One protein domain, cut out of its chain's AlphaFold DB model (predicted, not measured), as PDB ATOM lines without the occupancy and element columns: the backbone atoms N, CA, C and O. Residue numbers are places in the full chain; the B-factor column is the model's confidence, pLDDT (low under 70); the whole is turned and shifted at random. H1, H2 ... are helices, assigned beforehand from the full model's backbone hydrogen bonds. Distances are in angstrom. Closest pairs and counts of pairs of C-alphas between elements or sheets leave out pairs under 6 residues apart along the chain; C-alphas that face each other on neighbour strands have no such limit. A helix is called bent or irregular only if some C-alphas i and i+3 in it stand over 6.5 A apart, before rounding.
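What this domain is: This is residues 2 to 119 of the 119 residues of the protein "TM2 domain-containing protein" of Rothia amarae (UniProt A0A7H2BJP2). A helical hairpin, H3 and H4, opens away from its turn, with H1 packed on both helices and short H2 packed on H1 and H3; a long unnamed stretch, residues 2 to 39, comes before H1. Residues 2 to 9 and 17 to 30 stick out. The 118 printed residues, all helix by class with four named helices, are extended: radius of gyration of the C-alphas 21.5 A, spans 72 by 45 by 22 A.

How they stand to each other: H1, residues 40 to 53, touches H2, residues 55 to 59, closest at C-alphas 46 and 56, 5.1 A. H3, residues 63 to 82, and H4, residues 86 to 116, form a hairpin, a shallow tilt of 11 degrees; H4 touches H3 with residues 86 to 92 alone, closest C-alphas 76 and 88, 4.9 A. H4 touches H1 with residues 96 to 107 alone, closest C-alphas 40 and 107, 6.2 A. H2 and H4 are apart. Every O i to N i+4 pair is within hydrogen-bond range in H2, 8 of 10 in H1, 14 of 16 in H3, 23 of 27 in H4.

Where its parts are: H1 begins at C-alpha 40 (44.922, 27.080, -30.214) and H4, 43.7 A long, ends at C-alpha 116 (39.637, 10.347, -22.111); H3 is 29.7 A. H1 and H3 are irregular: C-alphas 49 and 52 are 7.7 A apart, 78 and 81 7.0 A. H4 has a kink of 50 degrees near residue 102.

The domain as a whole: The printed part has no cut; pLDDT is under 70 at residues 2 to 36 and 114 to 119.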
ATOM      1  N   SER A   2      78.868  16.946 -32.581       49.34
ATOM      2  CA  SER A   2      77.564  17.337 -33.129       49.34
ATOM      3  C   SER A   2      76.490  17.140 -32.066       49.34
ATOM      4  O   SER A   2      76.155  16.010 -31.709       49.34
ATOM      5  N   GLU A   3      75.984  18.248 -31.538       55.50
ATOM      6  CA  GLU A   3      74.841  18.271 -30.633       55.50
ATOM      7  C   GLU A   3      73.622  17.719 -31.381       55.50
ATOM      8  O   GLU A   3      73.199  18.241 -32.414       55.50
ATOM      9  N   ARG A   4      73.113  16.578 -30.911       52.53
ATOM     10  CA  ARG A   4      71.902  15.968 -31.454       52.53
ATOM     11  C   ARG A   4      70.702  16.806 -31.003       52.53
ATOM     12  O   ARG A   4      70.664  17.188 -29.838       52.53
ATOM     13  N   PRO A   5      69.719  17.073 -31.877       53.31
ATOM     14  CA  PRO A   5      68.531  17.816 -31.485       53.31
ATOM     15  C   PRO A   5      67.760  17.024 -30.423       53.31
ATOM     16  O   PRO A   5      67.327  15.899 -30.677       53.31
ATOM     17  N   GLU A   6      67.620  17.619 -29.237       54.34
ATOM     18  CA  GLU A   6      66.820  17.125 -28.114       54.34
ATOM     19  C   GLU A   6      65.393  16.827 -28.598       54.34
ATOM     20  O   GLU A   6      64.583  17.718 -28.874       54.34
ATOM     21  N   HIS A   7      65.106  15.540 -28.782       46.31
ATOM     22  CA  HIS A   7      63.819  15.054 -29.246       46.31
ATOM     23  C   HIS A   7      62.826  15.187 -28.093       46.31
ATOM     24  O   HIS A   7      62.890  14.427 -27.128       46.31
ATOM     25  N   TYR A   8      61.925  16.170 -28.178       50.12
ATOM     26  CA  TYR A   8      60.856  16.378 -27.203       50.12
ATOM     27  C   TYR A   8      60.051  15.085 -27.022       50.12
ATOM     28  O   TYR A   8      59.223  14.722 -27.861       50.12
ATOM     29  N   THR A   9      60.314  14.380 -25.922       48.59
ATOM     30  CA  THR A   9      59.543  13.216 -25.504       48.59
ATOM     31  C   THR A   9      58.423  13.718 -24.595       48.59
ATOM     32  O   THR A   9      58.697  14.315 -23.552       48.59
ATOM     33  N   PRO A  10      57.145  13.559 -24.978       47.59
ATOM     34  CA  PRO A  10      56.058  13.968 -24.107       47.59
ATOM     35  C   PRO A  10      56.097  13.117 -22.831       47.59
ATOM     36  O   PRO A  10      55.974  11.897 -22.888       47.59
ATOM     37  N   GLN A  11      56.261  13.767 -21.679       39.88
ATOM     38  CA  GLN A  11      56.109  13.139 -20.368       39.88
ATOM     39  C   GLN A  11      54.648  12.713 -20.196       39.88
ATOM     40  O   GLN A  11      53.748  13.537 -20.026       39.88
ATOM     41  N   TYR A  12      54.401  11.410 -20.273       46.53
ATOM     42  CA  TYR A  12      53.117  10.820 -19.922       46.53
ATOM     43  C   TYR A  12      52.955  10.939 -18.406       46.53
ATOM     44  O   TYR A  12      53.720  10.341 -17.651       46.53
ATOM     45  N   ILE A  13      51.957  11.704 -17.951       44.34
ATOM     46  CA  ILE A  13      51.530  11.672 -16.549       44.34
ATOM     47  C   ILE A  13      51.020  10.255 -16.282       44.34
ATOM     48  O   ILE A  13      49.904   9.891 -16.655       44.34
ATOM     49  N   ASN A  14      51.878   9.437 -15.675       48.00
ATOM     50  CA  ASN A  14      51.524   8.121 -15.184       48.00
ATOM     51  C   ASN A  14      50.572   8.306 -13.992       48.00
ATOM     52  O   ASN A  14      50.995   8.490 -12.854       48.00
ATOM     53  N   ASN A  15      49.271   8.263 -14.273       48.53
ATOM     54  CA  ASN A  15      48.222   8.208 -13.258       48.53
ATOM     55  C   ASN A  15      47.827   6.751 -12.932       48.53
ATOM     56  O   ASN A  15      46.680   6.482 -12.587       48.53
ATOM     57  N   GLN A  16      48.759   5.790 -13.003       49.62
ATOM     58  CA  GLN A  16      48.537   4.386 -12.622       49.62
ATOM     59  C   GLN A  16      48.563   4.179 -11.097       49.62
ATOM     60  O   GLN A  16      49.121   3.207 -10.596       49.62
ATOM     61  N   ARG A  17      47.918   5.055 -10.319       43.38
ATOM     62  CA  ARG A  17      47.559   4.727  -8.929       43.38
ATOM     63  C   ARG A  17      46.174   4.098  -8.909       43.38
ATOM     64  O   ARG A  17      45.246   4.659  -8.340       43.38
ATOM     65  N   ASN A  18      46.033   2.945  -9.555       46.69
ATOM     66  CA  ASN A  18      44.874   2.090  -9.343       46.69
ATOM     67  C   ASN A  18      45.378   0.803  -8.672       46.69
ATOM     68  O   ASN A  18      45.809  -0.112  -9.371       46.69
ATOM     69  N   PRO A  19      45.407   0.740  -7.325       53.31
ATOM     70  CA  PRO A  19      46.022  -0.366  -6.581       53.31
ATOM     71  C   PRO A  19      45.293  -1.715  -6.739       53.31
ATOM     72  O   PRO A  19      45.698  -2.700  -6.134       53.31
ATOM     73  N   PHE A  20      44.246  -1.772  -7.567       51.66
ATOM     74  CA  PHE A  20      43.412  -2.950  -7.812       51.66
ATOM     75  C   PHE A  20      43.483  -3.458  -9.261       51.66
ATOM     76  O   PHE A  20      42.691  -4.318  -9.643       51.66
ATOM     77  N   ALA A  21      44.381  -2.922 -10.095       52.72
ATOM     78  CA  ALA A  21      44.527  -3.393 -11.470       52.72
ATOM     79  C   ALA A  21      45.105  -4.826 -11.475       52.72
ATOM     80  O   ALA A  21      46.196  -5.034 -10.937       52.72
ATOM     81  N   PRO A  22      44.409  -5.821 -12.056       45.69
ATOM     82  CA  PRO A  22      44.892  -7.194 -12.068       45.69
ATOM     83  C   PRO A  22      46.161  -7.302 -12.920       45.69
ATOM     84  O   PRO A  22      46.180  -6.932 -14.096       45.69
ATOM     85  N   THR A  23      47.230  -7.829 -12.323       54.66
ATOM     86  CA  THR A  23      48.509  -8.147 -12.966       54.66
ATOM     87  C   THR A  23      48.358  -9.365 -13.876       54.66
ATOM     88  O   THR A  23      48.816 -10.464 -13.576       54.66
ATOM     89  N   TYR A  24      47.727  -9.172 -15.032       46.44
ATOM     90  CA  TYR A  24      47.921 -10.078 -16.157       46.44
ATOM     91  C   TYR A  24      49.215  -9.678 -16.867       46.44
ATOM     92  O   TYR A  24      49.326  -8.589 -17.437       46.44
ATOM     93  N   GLY A  25      50.212 -10.561 -16.783       49.41
ATOM     94  CA  GLY A  25      51.488 -10.464 -17.482       49.41
ATOM     95  C   GLY A  25      51.292 -10.580 -18.988       49.41
ATOM     96  O   GLY A  25      51.480 -11.635 -19.580       49.41
ATOM     97  N   ILE A  26      50.907  -9.477 -19.607       39.22
ATOM     98  CA  ILE A  26      51.110  -9.233 -21.025       39.22
ATOM     99  C   ILE A  26      52.206  -8.180 -21.068       39.22
ATOM    100  O   ILE A  26      52.228  -7.285 -20.222       39.22
ATOM    101  N   ASN A  27      53.125  -8.282 -22.026       43.97
ATOM    102  CA  ASN A  27      53.942  -7.146 -22.417       43.97
ATOM    103  C   ASN A  27      52.970  -6.034 -22.821       43.97
ATOM    104  O   ASN A  27      52.565  -5.946 -23.978       43.97
ATOM    105  N   GLN A  28      52.546  -5.229 -21.847       46.84
ATOM    106  CA  GLN A  28      51.842  -3.980 -22.041       46.84
ATOM    107  C   GLN A  28      52.901  -3.052 -22.614       46.84
ATOM    108  O   GLN A  28      53.433  -2.172 -21.940       46.84
ATOM    109  N   GLN A  29      53.252  -3.299 -23.874       43.19
ATOM    110  CA  GLN A  29      53.622  -2.243 -24.785       43.19
ATOM    111  C   GLN A  29      52.434  -1.308 -24.671       43.19
ATOM    112  O   GLN A  29      51.387  -1.563 -25.260       43.19
ATOM    113  N   ALA A  30      52.537  -0.346 -23.754       53.56
ATOM    114  CA  ALA A  30      51.583   0.720 -23.633       53.56
ATOM    115  C   ALA A  30      51.553   1.285 -25.039       53.56
ATOM    116  O   ALA A  30      52.525   1.907 -25.470       53.56
ATOM    117  N   THR A  31      50.524   0.931 -25.808       45.34
ATOM    118  CA  THR A  31      50.332   1.476 -27.133       45.34
ATOM    119  C   THR A  31      50.128   2.934 -26.823       45.34
ATOM    120  O   THR A  31      49.067   3.319 -26.335       45.34
ATOM    121  N   THR A  32      51.197   3.719 -26.931       47.91
ATOM    122  CA  THR A  32      51.164   5.138 -26.645       47.91
ATOM    123  C   THR A  32      50.201   5.676 -27.676       47.91
ATOM    124  O   THR A  32      50.569   5.875 -28.834       47.91
ATOM    125  N   VAL A  33      48.931   5.809 -27.301       51.06
ATOM    126  CA  VAL A  33      47.952   6.503 -28.111       51.06
ATOM    127  C   VAL A  33      48.453   7.931 -28.058       51.06
ATOM    128  O   VAL A  33      48.213   8.644 -27.086       51.06
ATOM    129  N   ILE A  34      49.276   8.306 -29.041       56.22
ATOM    130  CA  ILE A  34      49.825   9.649 -29.146       56.22
ATOM    131  C   ILE A  34      48.624  10.547 -29.409       56.22
ATOM    132  O   ILE A  34      48.164  10.728 -30.539       56.22
ATOM    133  N   VAL A  35      48.073  11.081 -28.326       59.94
ATOM    134  CA  VAL A  35      47.016  12.071 -28.361       59.94
ATOM    135  C   VAL A  35      47.654  13.357 -28.857       59.94
ATOM    136  O   VAL A  35      48.255  14.124 -28.106       59.94
ATOM    137  N   ARG A  36      47.558  13.584 -30.167       65.94
ATOM    138  CA  ARG A  36      48.057  14.808 -30.785       65.94
ATOM    139  C   ARG A  36      47.131  15.959 -30.402       65.94
ATOM    140  O   ARG A  36      46.087  16.161 -31.026       65.94
ATOM    141  N   GLN A  37      47.506  16.683 -29.351       71.88
ATOM    142  CA  GLN A  37      46.782  17.869 -28.909       71.88
ATOM    143  C   GLN A  37      46.748  18.911 -30.034       71.88
ATOM    144  O   GLN A  37      47.726  19.112 -30.760       71.88
ATOM    145  N   LYS A  38      45.597  19.559 -30.208       78.50
ATOM    146  CA  LYS A  38      45.445  20.668 -31.151       78.50
ATOM    147  C   LYS A  38      45.944  21.948 -30.498       78.50
ATOM    148  O   LYS A  38      45.661  22.194 -29.326       78.50
ATOM    149  N   SER A  39      46.659  22.762 -31.271       85.88
ATOM    150  CA  SER A  39      47.157  24.055 -30.808       85.88
ATOM    151  C   SER A  39      46.153  25.153 -31.134       85.88
ATOM    152  O   SER A  39      45.742  25.323 -32.284       85.88
ATOM    153  N   LEU A  40      45.788  25.912 -30.105       86.56
ATOM    154  CA  LEU A  40      44.922  27.080 -30.214       86.56
ATOM    155  C   LEU A  40      45.587  28.202 -31.023       86.56
ATOM    156  O   LEU A  40      44.923  28.832 -31.840       86.56
ATOM    157  N   LEU A  41      46.901  28.393 -30.875       88.75
ATOM    158  CA  LEU A  41      47.651  29.389 -31.645       88.75
ATOM    159  C   LEU A  41      47.566  29.106 -33.150       88.75
ATOM    160  O   LEU A  41      47.272  29.998 -33.938       88.75
ATOM    161  N   ILE A  42      47.762  27.842 -33.539       90.12
ATOM    162  CA  ILE A  42      47.664  27.419 -34.942       90.12
ATOM    163  C   ILE A  42      46.243  27.647 -35.467       90.12
ATOM    164  O   ILE A  42      46.081  28.090 -36.598       90.12
ATOM    165  N   ALA A  43      45.215  27.398 -34.650       90.31
ATOM    166  CA  ALA A  43      43.831  27.664 -35.037       90.31
ATOM    167  C   ALA A  43      43.581  29.159 -35.317       90.31
ATOM    168  O   ALA A  43      42.966  29.474 -36.335       90.31
ATOM    169  N   TYR A  44      44.110  30.069 -34.490       91.50
ATOM    170  CA  TYR A  44      44.007  31.515 -34.731       91.50
ATOM    171  C   TYR A  44      44.798  31.979 -35.956       91.50
ATOM    172  O   TYR A  44      44.297  32.803 -36.717       91.50
ATOM    173  N   LEU A  45      45.991  31.427 -36.192       93.19
ATOM    174  CA  LEU A  45      46.763  31.718 -37.404       93.19
ATOM    175  C   LEU A  45      45.999  31.282 -38.661       93.19
ATOM    176  O   LEU A  45      45.868  32.056 -39.608       93.19
ATOM    177  N   LEU A  46      45.433  30.071 -38.653       91.31
ATOM    178  CA  LEU A  46      44.600  29.591 -39.757       91.31
ATOM    179  C   LEU A  46      43.353  30.453 -39.948       91.31
ATOM    180  O   LEU A  46      42.967  30.695 -41.083       91.31
ATOM    181  N   TRP A  47      42.735  30.917 -38.864       91.50
ATOM    182  CA  TRP A  47      41.578  31.804 -38.938       91.50
ATOM    183  C   TRP A  47      41.943  33.169 -39.539       91.50
ATOM    184  O   TRP A  47      41.220  33.668 -40.395       91.50
ATOM    185  N   PHE A  48      43.086  33.748 -39.169       90.38
ATOM    186  CA  PHE A  48      43.504  35.054 -39.679       90.38
ATOM    187  C   PHE A  48      43.877  35.013 -41.170       90.38
ATOM    188  O   PHE A  48      43.373  35.811 -41.955       90.38
ATOM    189  N   PHE A  49      44.719  34.061 -41.587       89.75
ATOM    190  CA  PHE A  49      45.194  33.994 -42.977       89.75
ATOM    191  C   PHE A  49      44.208  33.309 -43.929       89.75
ATOM    192  O   PHE A  49      44.152  33.626 -45.116       89.75
ATOM    193  N   LEU A  50      43.453  32.340 -43.417       90.94
ATOM    194  CA  LEU A  50      42.714  31.360 -44.212       90.94
ATOM    195  C   LEU A  50      41.287  31.136 -43.693       90.94
ATOM    196  O   LEU A  50      40.588  30.229 -44.154       90.94
ATOM    197  N   GLY A  51      40.834  31.967 -42.749       83.56
ATOM    198  CA  GLY A  51      39.484  31.887 -42.202       83.56
ATOM    199  C   GLY A  51      38.424  32.243 -43.228       83.56
ATOM    200  O   GLY A  51      37.323  31.704 -43.168       83.56
ATOM    201  N   TRP A  52      38.789  33.028 -44.245       80.38
ATOM    202  CA  TRP A  52      37.883  33.334 -45.339       80.38
ATOM    203  C   TRP A  52      37.495  32.095 -46.173       80.38
ATOM    204  O   TRP A  52      36.379  31.995 -46.674       80.38
ATOM    205  N   LEU A  53      38.374  31.092 -46.230       86.25
ATOM    206  CA  LEU A  53      38.095  29.775 -46.812       86.25
ATOM    207  C   LEU A  53      37.553  28.758 -45.789       86.25
ATOM    208  O   LEU A  53      37.289  27.611 -46.140       86.25
ATOM    209  N   GLY A  54      37.433  29.119 -44.509       87.31
ATOM    210  CA  GLY A  54      36.982  28.207 -43.454       87.31
ATOM    211  C   GLY A  54      38.004  27.136 -43.039       87.31
ATOM    212  O   GLY A  54      37.627  26.139 -42.412       87.31
ATOM    213  N   LEU A  55      39.295  27.297 -43.360       88.94
ATOM    214  CA  LEU A  55      40.305  26.252 -43.115       88.94
ATOM    215  C   LEU A  55      40.588  26.003 -41.624       88.94
ATOM    216  O   LEU A  55      40.941  24.884 -41.236       88.94
ATOM    217  N   HIS A  56      40.350  26.989 -40.757       90.81
ATOM    218  CA  HIS A  56      40.405  26.810 -39.301       90.81
ATOM    219  C   HIS A  56      39.413  25.746 -38.808       90.81
ATOM    220  O   HIS A  56      39.725  24.980 -37.891       90.81
ATOM    221  N   LYS A  57      38.245  25.614 -39.448       88.31
ATOM    222  CA  LYS A  57      37.267  24.569 -39.107       88.31
ATOM    223  C   LYS A  57      37.702  23.189 -39.576       88.31
ATOM    224  O   LYS A  57      37.482  22.209 -38.860       88.31
ATOM    225  N   LEU A  58      38.382  23.099 -40.718       89.31
ATOM    226  CA  LEU A  58      38.976  21.844 -41.181       89.31
ATOM    227  C   LEU A  58      40.048  21.350 -40.195       89.31
ATOM    228  O   LEU A  58      40.044  20.175 -39.813       89.31
ATOM    229  N   TYR A  59      40.880  22.257 -39.675       87.50
ATOM    230  CA  TYR A  59      41.841  21.944 -38.609       87.50
ATOM    231  C   TYR A  59      41.153  21.422 -37.338       87.50
ATOM    232  O   TYR A  59      41.622  20.465 -36.713       87.50
ATOM    233  N   LEU A  60      39.990  21.975 -36.990       86.69
ATOM    234  CA  LEU A  60      39.144  21.548 -35.868       86.69
ATOM    235  C   LEU A  60      38.232  20.348 -36.196       86.69
ATOM    236  O   LEU A  60      37.305  20.062 -35.438       86.69
ATOM    237  N   ARG A  61      38.503  19.608 -37.284       86.88
ATOM    238  CA  ARG A  61      37.748  18.419 -37.737       86.88
ATOM    239  C   ARG A  61      36.256  18.689 -37.992       86.88
ATOM    240  O   ARG A  61      35.419  17.834 -37.720       86.88
ATOM    241  N   GLN A  62      35.923  19.862 -38.526       86.50
ATOM    242  CA  GLN A  62      34.563  20.244 -38.926       86.50
ATOM    243  C   GLN A  62      34.487  20.512 -40.437       86.50
ATOM    244  O   GLN A  62      34.356  21.666 -40.851       86.50
ATOM    245  N   PRO A  63      34.557  19.464 -41.279       89.00
ATOM    246  CA  PRO A  63      34.565  19.619 -42.734       89.00
ATOM    247  C   PRO A  63      33.250  20.198 -43.272       89.00
ATOM    248  O   PRO A  63      33.279  21.052 -44.149       89.00
ATOM    249  N   PHE A  64      32.105  19.810 -42.703       89.62
ATOM    250  CA  PHE A  64      30.795  20.326 -43.121       89.62
ATOM    251  C   PHE A  64      30.672  21.837 -42.920       89.62
ATOM    252  O   PHE A  64      30.205  22.549 -43.802       89.62
ATOM    253  N   MET A  65      31.141  22.342 -41.777       89.00
ATOM    254  CA  MET A  65      31.113  23.777 -41.508       89.00
ATOM    255  C   MET A  65      32.157  24.540 -42.329       89.00
ATOM    256  O   MET A  65      31.905  25.680 -42.702       89.00
ATOM    257  N   ALA A  66      33.310  23.930 -42.625       89.19
ATOM    258  CA  ALA A  66      34.281  24.516 -43.547       89.19
ATOM    259  C   ALA A  66      33.672  24.679 -44.950       89.19
ATOM    260  O   ALA A  66      33.738  25.758 -45.530       89.19
ATOM    261  N   LEU A  67      32.993  23.642 -45.455       92.56
ATOM    262  CA  LEU A  67      32.309  23.688 -46.747       92.56
ATOM    263  C   LEU A  67      31.197  24.745 -46.771       92.56
ATOM    264  O   LEU A  67      31.094  25.500 -47.735       92.56
ATOM    265  N   PHE A  68      30.407  24.841 -45.699       92.88
ATOM    266  CA  PHE A  68      29.380  25.875 -45.567       92.88
ATOM    267  C   PHE A  68      29.967  27.285 -45.720       92.88
ATOM    268  O   PHE A  68      29.412  28.094 -46.453       92.88
ATOM    269  N   TYR A  69      31.118  27.561 -45.100       89.94
ATOM    270  CA  TYR A  69      31.804  28.852 -45.216       89.94
ATOM    271  C   TYR A  69      32.252  29.166 -46.641       89.94
ATOM    272  O   TYR A  69      32.054  30.289 -47.100       89.94
ATOM    273  N   VAL A  70      32.825  28.182 -47.342       91.50
ATOM    274  CA  VAL A  70      33.253  28.346 -48.738       91.50
ATOM    275  C   VAL A  70      32.056  28.651 -49.634       91.50
ATOM    276  O   VAL A  70      32.129  29.565 -50.448       91.50
ATOM    277  N   ILE A  71      30.940  27.939 -49.458       92.50
ATOM    278  CA  ILE A  71      29.711  28.169 -50.229       92.50
ATOM    279  C   ILE A  71      29.140  29.561 -49.931       92.50
ATOM    280  O   ILE A  71      28.811  30.295 -50.860       92.50
ATOM    281  N   LEU A  72      29.060  29.951 -48.655       91.31
ATOM    282  CA  LEU A  72      28.534  31.258 -48.255       91.31
ATOM    283  C   LEU A  72      29.385  32.406 -48.813       91.31
ATOM    284  O   LEU A  72      28.840  33.386 -49.318       91.31
ATOM    285  N   PHE A  73      30.712  32.259 -48.774       89.38
ATOM    286  CA  PHE A  73      31.650  33.218 -49.349       89.38
ATOM    287  C   PHE A  73      31.563  33.264 -50.879       89.38
ATOM    288  O   PHE A  73      31.528  34.348 -51.457       89.38
ATOM    289  N   ALA A  74      31.489  32.110 -51.546       90.38
ATOM    290  CA  ALA A  74      31.389  32.023 -53.003       90.38
ATOM    291  C   ALA A  74      30.089  32.653 -53.523       90.38
ATOM    292  O   ALA A  74      30.125  33.452 -54.458       90.38
ATOM    293  N   ILE A  75      28.950  32.354 -52.890       90.62
ATOM    294  CA  ILE A  75      27.660  32.964 -53.237       90.62
ATOM    295  C   ILE A  75      27.699  34.460 -52.914       90.62
ATOM    296  O   ILE A  75      27.445  35.278 -53.792       90.62
ATOM    297  N   GLY A  76      28.096  34.833 -51.693       87.62
ATOM    298  CA  GLY A  76      28.135  36.230 -51.262       87.62
ATOM    299  C   GLY A  76      29.015  37.118 -52.144       87.62
ATOM    300  O   GLY A  76      28.601  38.218 -52.503       87.62
ATOM    301  N   SER A  77      30.190  36.628 -52.550       86.25
ATOM    302  CA  SER A  77      31.106  37.350 -53.444       86.25
ATOM    303  C   SER A  77      30.609  37.401 -54.891       86.25
ATOM    304  O   SER A  77      30.682  38.457 -55.520       86.25
ATOM    305  N   THR A  78      30.030  36.313 -55.412       88.94
ATOM    306  CA  THR A  78      29.498  36.278 -56.787       88.94
ATOM    307  C   THR A  78      28.295  37.211 -56.935       88.94
ATOM    308  O   THR A  78      28.228  38.006 -57.871       88.94
ATOM    309  N   THR A  79      27.356  37.176 -55.984       88.44
ATOM    310  CA  THR A  79      26.128  37.988 -56.031       88.44
ATOM    311  C   THR A  79      26.311  39.410 -55.480       88.44
ATOM    312  O   THR A  79      25.361  40.198 -55.489       88.44
ATOM    313  N   TRP A  80      27.522  39.779 -55.034       81.81
ATOM    314  CA  TRP A  80      27.847  41.121 -54.526       81.81
ATOM    315  C   TRP A  80      27.496  42.232 -55.525       81.81
ATOM    316  O   TRP A  80      26.939  43.259 -55.150       81.81
ATOM    317  N   HIS A  81      27.744  41.984 -56.812       79.81
ATOM    318  CA  HIS A  81      27.557  42.937 -57.910       79.81
ATOM    319  C   HIS A  81      26.094  43.375 -58.089       79.81
ATOM    320  O   HIS A  81      25.830  44.425 -58.663       79.81
ATOM    321  N   ILE A  82      25.145  42.582 -57.579       86.31
ATOM    322  CA  ILE A  82      23.698  42.811 -57.691       86.31
ATOM    323  C   ILE A  82      23.112  43.196 -56.315       86.31
ATOM    324  O   ILE A  82      21.901  43.164 -56.127       86.31
ATOM    325  N   ILE A  83      23.946  43.525 -55.315       83.38
ATOM    326  CA  ILE A  83      23.564  43.876 -53.924       83.38
ATOM    327  C   ILE A  83      22.909  42.713 -53.139       83.38
ATOM    328  O   ILE A  83      22.990  42.663 -51.912       83.38
ATOM    329  N   LEU A  84      22.370  41.695 -53.813       86.06
ATOM    330  CA  LEU A  84      21.803  40.479 -53.215       86.06
ATOM    331  C   LEU A  84      22.825  39.649 -52.414       86.06
ATOM    332  O   LEU A  84      22.433  38.858 -51.561       86.06
ATOM    333  N   GLY A  85      24.127  39.834 -52.653       83.69
ATOM    334  CA  GLY A  85      25.200  39.177 -51.896       83.69
ATOM    335  C   GLY A  85      25.427  39.736 -50.485       83.69
ATOM    336  O   GLY A  85      26.000  39.043 -49.644       83.69
ATOM    337  N   ILE A  86      24.953  40.953 -50.191       86.19
ATOM    338  CA  ILE A  86      25.160  41.641 -48.903       86.19
ATOM    339  C   ILE A  86      24.736  40.794 -47.690       86.19
ATOM    340  O   ILE A  86      25.574  40.600 -46.806       86.19
ATOM    341  N   PRO A  87      23.508  40.236 -47.609       90.50
ATOM    342  CA  PRO A  87      23.109  39.424 -46.457       90.50
ATOM    343  C   PRO A  87      24.000  38.191 -46.252       90.50
ATOM    344  O   PRO A  87      24.284  37.829 -45.112       90.50
ATOM    345  N   PHE A  88      24.496  37.575 -47.329       90.12
ATOM    346  CA  PHE A  88      25.391  36.417 -47.246       90.12
ATOM    347  C   PHE A  88      26.775  36.797 -46.717       90.12
ATOM    348  O   PHE A  88      27.309  36.089 -45.865       90.12
ATOM    349  N   ILE A  89      27.333  37.928 -47.164       88.00
ATOM    350  CA  ILE A  89      28.618  38.430 -46.656       88.00
ATOM    351  C   ILE A  89      28.501  38.866 -45.191       88.00
ATOM    352  O   ILE A  89      29.386  38.553 -44.395       88.00
ATOM    353  N   VAL A  90      27.405  39.525 -44.806       92.19
ATOM    354  CA  VAL A  90      27.151  39.906 -43.405       92.19
ATOM    355  C   VAL A  90      27.037  38.667 -42.521       92.19
ATOM    356  O   VAL A  90      27.684  38.597 -41.476       92.19
ATOM    357  N   LEU A  91      26.265  37.664 -42.950       93.50
ATOM    358  CA  LEU A  91      26.131  36.408 -42.219       93.50
ATOM    359  C   LEU A  91      27.481  35.693 -42.089       93.50
ATOM    360  O   LEU A  91      27.849  35.262 -40.999       93.50
ATOM    361  N   TRP A  92      28.242  35.604 -43.176       92.25
ATOM    362  CA  TRP A  92      29.578  35.015 -43.173       92.25
ATOM    363  C   TRP A  92      30.540  35.749 -42.226       92.25
ATOM    364  O   TRP A  92      31.237  35.107 -41.440       92.25
ATOM    365  N   GLY A  93      30.531  37.085 -42.234       90.38
ATOM    366  CA  GLY A  93      31.350  37.912 -41.346       90.38
ATOM    367  C   GLY A  93      30.965  37.756 -39.872       90.38
ATOM    368  O   GLY A  93      31.835  37.634 -39.009       90.38
ATOM    369  N   LEU A  94      29.665  37.669 -39.579       95.00
ATOM    370  CA  LEU A  94      29.172  37.401 -38.227       95.00
ATOM    371  C   LEU A  94      29.624  36.023 -37.732       95.00
ATOM    372  O   LEU A  94      30.086  35.885 -36.600       95.00
ATOM    373  N   LEU A  95      29.528  35.001 -38.582       93.00
ATOM    374  CA  LEU A  95      29.994  33.661 -38.246       93.00
ATOM    375  C   LEU A  95      31.516  33.652 -37.995       93.00
ATOM    376  O   LEU A  95      31.957  33.053 -37.011       93.00
ATOM    377  N   MET A  96      32.301  34.367 -38.811       90.75
ATOM    378  CA  MET A  96      33.744  34.559 -38.599       90.75
ATOM    379  C   MET A  96      34.048  35.182 -37.233       90.75
ATOM    380  O   MET A  96      34.991  34.758 -36.563       90.75
ATOM    381  N   PHE A  97      33.240  36.151 -36.798       93.69
ATOM    382  CA  PHE A  97      33.372  36.782 -35.487       93.69
ATOM    383  C   PHE A  97      33.041  35.813 -34.340       93.69
ATOM    384  O   PHE A  97      33.800  35.702 -33.377       93.69
ATOM    385  N   ILE A  98      31.953  35.044 -34.462       93.12
ATOM    386  CA  ILE A  98      31.555  34.021 -33.476       93.12
ATOM    387  C   ILE A  98      32.640  32.943 -33.312       93.12
ATOM    388  O   ILE A  98      32.853  32.410 -32.213       93.12
ATOM    389  N   ASP A  99      33.360  32.622 -34.384       89.69
ATOM    390  CA  ASP A  99      34.413  31.613 -34.347       89.69
ATOM    391  C   ASP A  99      35.579  31.990 -33.422       89.69
ATOM    392  O   ASP A  99      36.146  31.087 -32.801       89.69
ATOM    393  N   ILE A 100      35.879  33.282 -33.231       91.75
ATOM    394  CA  ILE A 100      36.916  33.753 -32.291       91.75
ATOM    395  C   ILE A 100      36.662  33.208 -30.881       91.75
ATOM    396  O   ILE A 100      37.591  32.737 -30.220       91.75
ATOM    397  N   PHE A 101      35.402  33.224 -30.445       92.88
ATOM    398  CA  PHE A 101      34.981  32.753 -29.122       92.88
ATOM    399  C   PHE A 101      34.768  31.238 -29.077       92.88
ATOM    400  O   PHE A 101      34.949  30.599 -28.042       92.88
ATOM    401  N   THR A 102      34.412  30.634 -30.207       90.25
ATOM    402  CA  THR A 102      34.085  29.204 -30.269       90.25
ATOM    403  C   THR A 102      35.337  28.318 -30.366       90.25
ATOM    404  O   THR A 102      35.352  27.189 -29.864       90.25
ATOM    405  N   MET A 103      36.408  28.808 -30.997       88.00
ATOM    406  CA  MET A 103      37.686  28.098 -31.138       88.00
ATOM    407  C   MET A 103      38.316  27.635 -29.811       88.00
ATOM    408  O   MET A 103      38.637  26.444 -29.729       88.00
ATOM    409  N   PRO A 104      38.466  28.473 -28.762       84.75
ATOM    410  CA  PRO A 104      39.091  28.047 -27.508       84.75
ATOM    411  C   PRO A 104      38.331  26.902 -26.832       84.75
ATOM    412  O   PRO A 104      38.936  25.905 -26.433       84.75
ATOM    413  N   ILE A 105      36.997  26.991 -26.800       87.69
ATOM    414  CA  ILE A 105      36.125  25.951 -26.241       87.69
ATOM    415  C   ILE A 105      36.338  24.626 -26.982       87.69
ATOM    416  O   ILE A 105      36.505  23.571 -26.369       87.69
ATOM    417  N   ARG A 106      36.378  24.667 -28.317       86.06
ATOM    418  CA  ARG A 106      36.530  23.462 -29.141       86.06
ATOM    419  C   ARG A 106      37.909  22.833 -29.025       86.06
ATOM    420  O   ARG A 106      37.992  21.611 -28.956       86.06
ATOM    421  N   VAL A 107      38.979  23.624 -28.990       86.06
ATOM    422  CA  VAL A 107      40.334  23.087 -28.788       86.06
ATOM    423  C   VAL A 107      40.425  22.389 -27.429       86.06
ATOM    424  O   VAL A 107      40.894  21.251 -27.366       86.06
ATOM    425  N   GLY A 108      39.888  23.005 -26.370       83.31
ATOM    426  CA  GLY A 108      39.820  22.394 -25.039       83.31
ATOM    427  C   GLY A 108      39.001  21.099 -25.016       83.31
ATOM    428  O   GLY A 108      39.450  20.079 -24.485       83.31
ATOM    429  N   LEU A 109      37.832  21.090 -25.666       83.12
ATOM    430  CA  LEU A 109      37.006  19.890 -25.802       83.12
ATOM    431  C   LEU A 109      37.755  18.771 -26.541       83.12
ATOM    432  O   LEU A 109      37.778  17.632 -26.090       83.12
ATOM    433  N   MET A 110      38.410  19.076 -27.660       80.56
ATOM    434  CA  MET A 110      39.125  18.068 -28.446       80.56
ATOM    435  C   MET A 110      40.339  17.503 -27.708       80.56
ATOM    436  O   MET A 110      40.594  16.304 -27.803       80.56
ATOM    437  N   ASN A 111      41.051  18.336 -26.949       81.38
ATOM    438  CA  ASN A 111      42.191  17.895 -26.154       81.38
ATOM    439  C   ASN A 111      41.734  17.029 -24.964       81.38
ATOM    440  O   ASN A 111      42.310  15.968 -24.733       81.38
ATOM    441  N   SER A 112      40.649  17.401 -24.274       77.75
ATOM    442  CA  SER A 112      40.097  16.608 -23.159       77.75
ATOM    443  C   SER A 112      39.478  15.275 -23.601       77.75
ATOM    444  O   SER A 112      39.679  14.256 -22.942       77.75
ATOM    445  N   LEU A 113      38.766  15.246 -24.733       73.44
ATOM    446  CA  LEU A 113      38.220  14.006 -25.301       73.44
ATOM    447  C   LEU A 113      39.317  13.039 -25.734       73.44
ATOM    448  O   LEU A 113      39.142  11.825 -25.652       73.44
ATOM    449  N   ALA A 114      40.435  13.569 -26.219       69.19
ATOM    450  CA  ALA A 114      41.540  12.736 -26.637       69.19
ATOM    451  C   ALA A 114      42.260  12.115 -25.428       69.19
ATOM    452  O   ALA A 114      42.566  10.932 -25.479       69.19
ATOM    453  N   VAL A 115      42.388  12.847 -24.313       65.19
ATOM    454  CA  VAL A 115      42.860  12.303 -23.025       65.19
ATOM    455  C   VAL A 115      41.932  11.202 -22.490       65.19
ATOM    456  O   VAL A 115      42.411  10.166 -22.043       65.19
ATOM    457  N   ARG A 116      40.602  11.367 -22.582       61.28
ATOM    458  CA  ARG A 116      39.637  10.347 -22.111       61.28
ATOM    459  C   ARG A 116      39.676   9.027 -22.879       61.28
ATOM    460  O   ARG A 116      39.263   8.026 -22.320       61.28
ATOM    461  N   ARG A 117      40.117   9.008 -24.141       56.25
ATOM    462  CA  ARG A 117      40.235   7.761 -24.929       56.25
ATOM    463  C   ARG A 117      41.488   6.949 -24.611       56.25
ATOM    464  O   ARG A 117      41.681   5.895 -25.205       56.25
ATOM    465  N   THR A 118      42.365   7.476 -23.765       56.69
ATOM    466  CA  THR A 118      43.630   6.833 -23.394       56.69
ATOM    467  C   THR A 118      43.549   6.126 -22.035       56.69
ATOM    468  O   THR A 118      44.517   5.479 -21.649       56.69
ATOM    469  N   TYR A 119      42.413   6.229 -21.335       46.56
ATOM    470  CA  TYR A 119      42.073   5.488 -20.114       46.56
ATOM    471  C   TYR A 119      41.000   4.445 -20.423       46.56
ATOM    472  O   TYR A 119      41.009   3.398 -19.742       46.56
TER     473      TYR A 119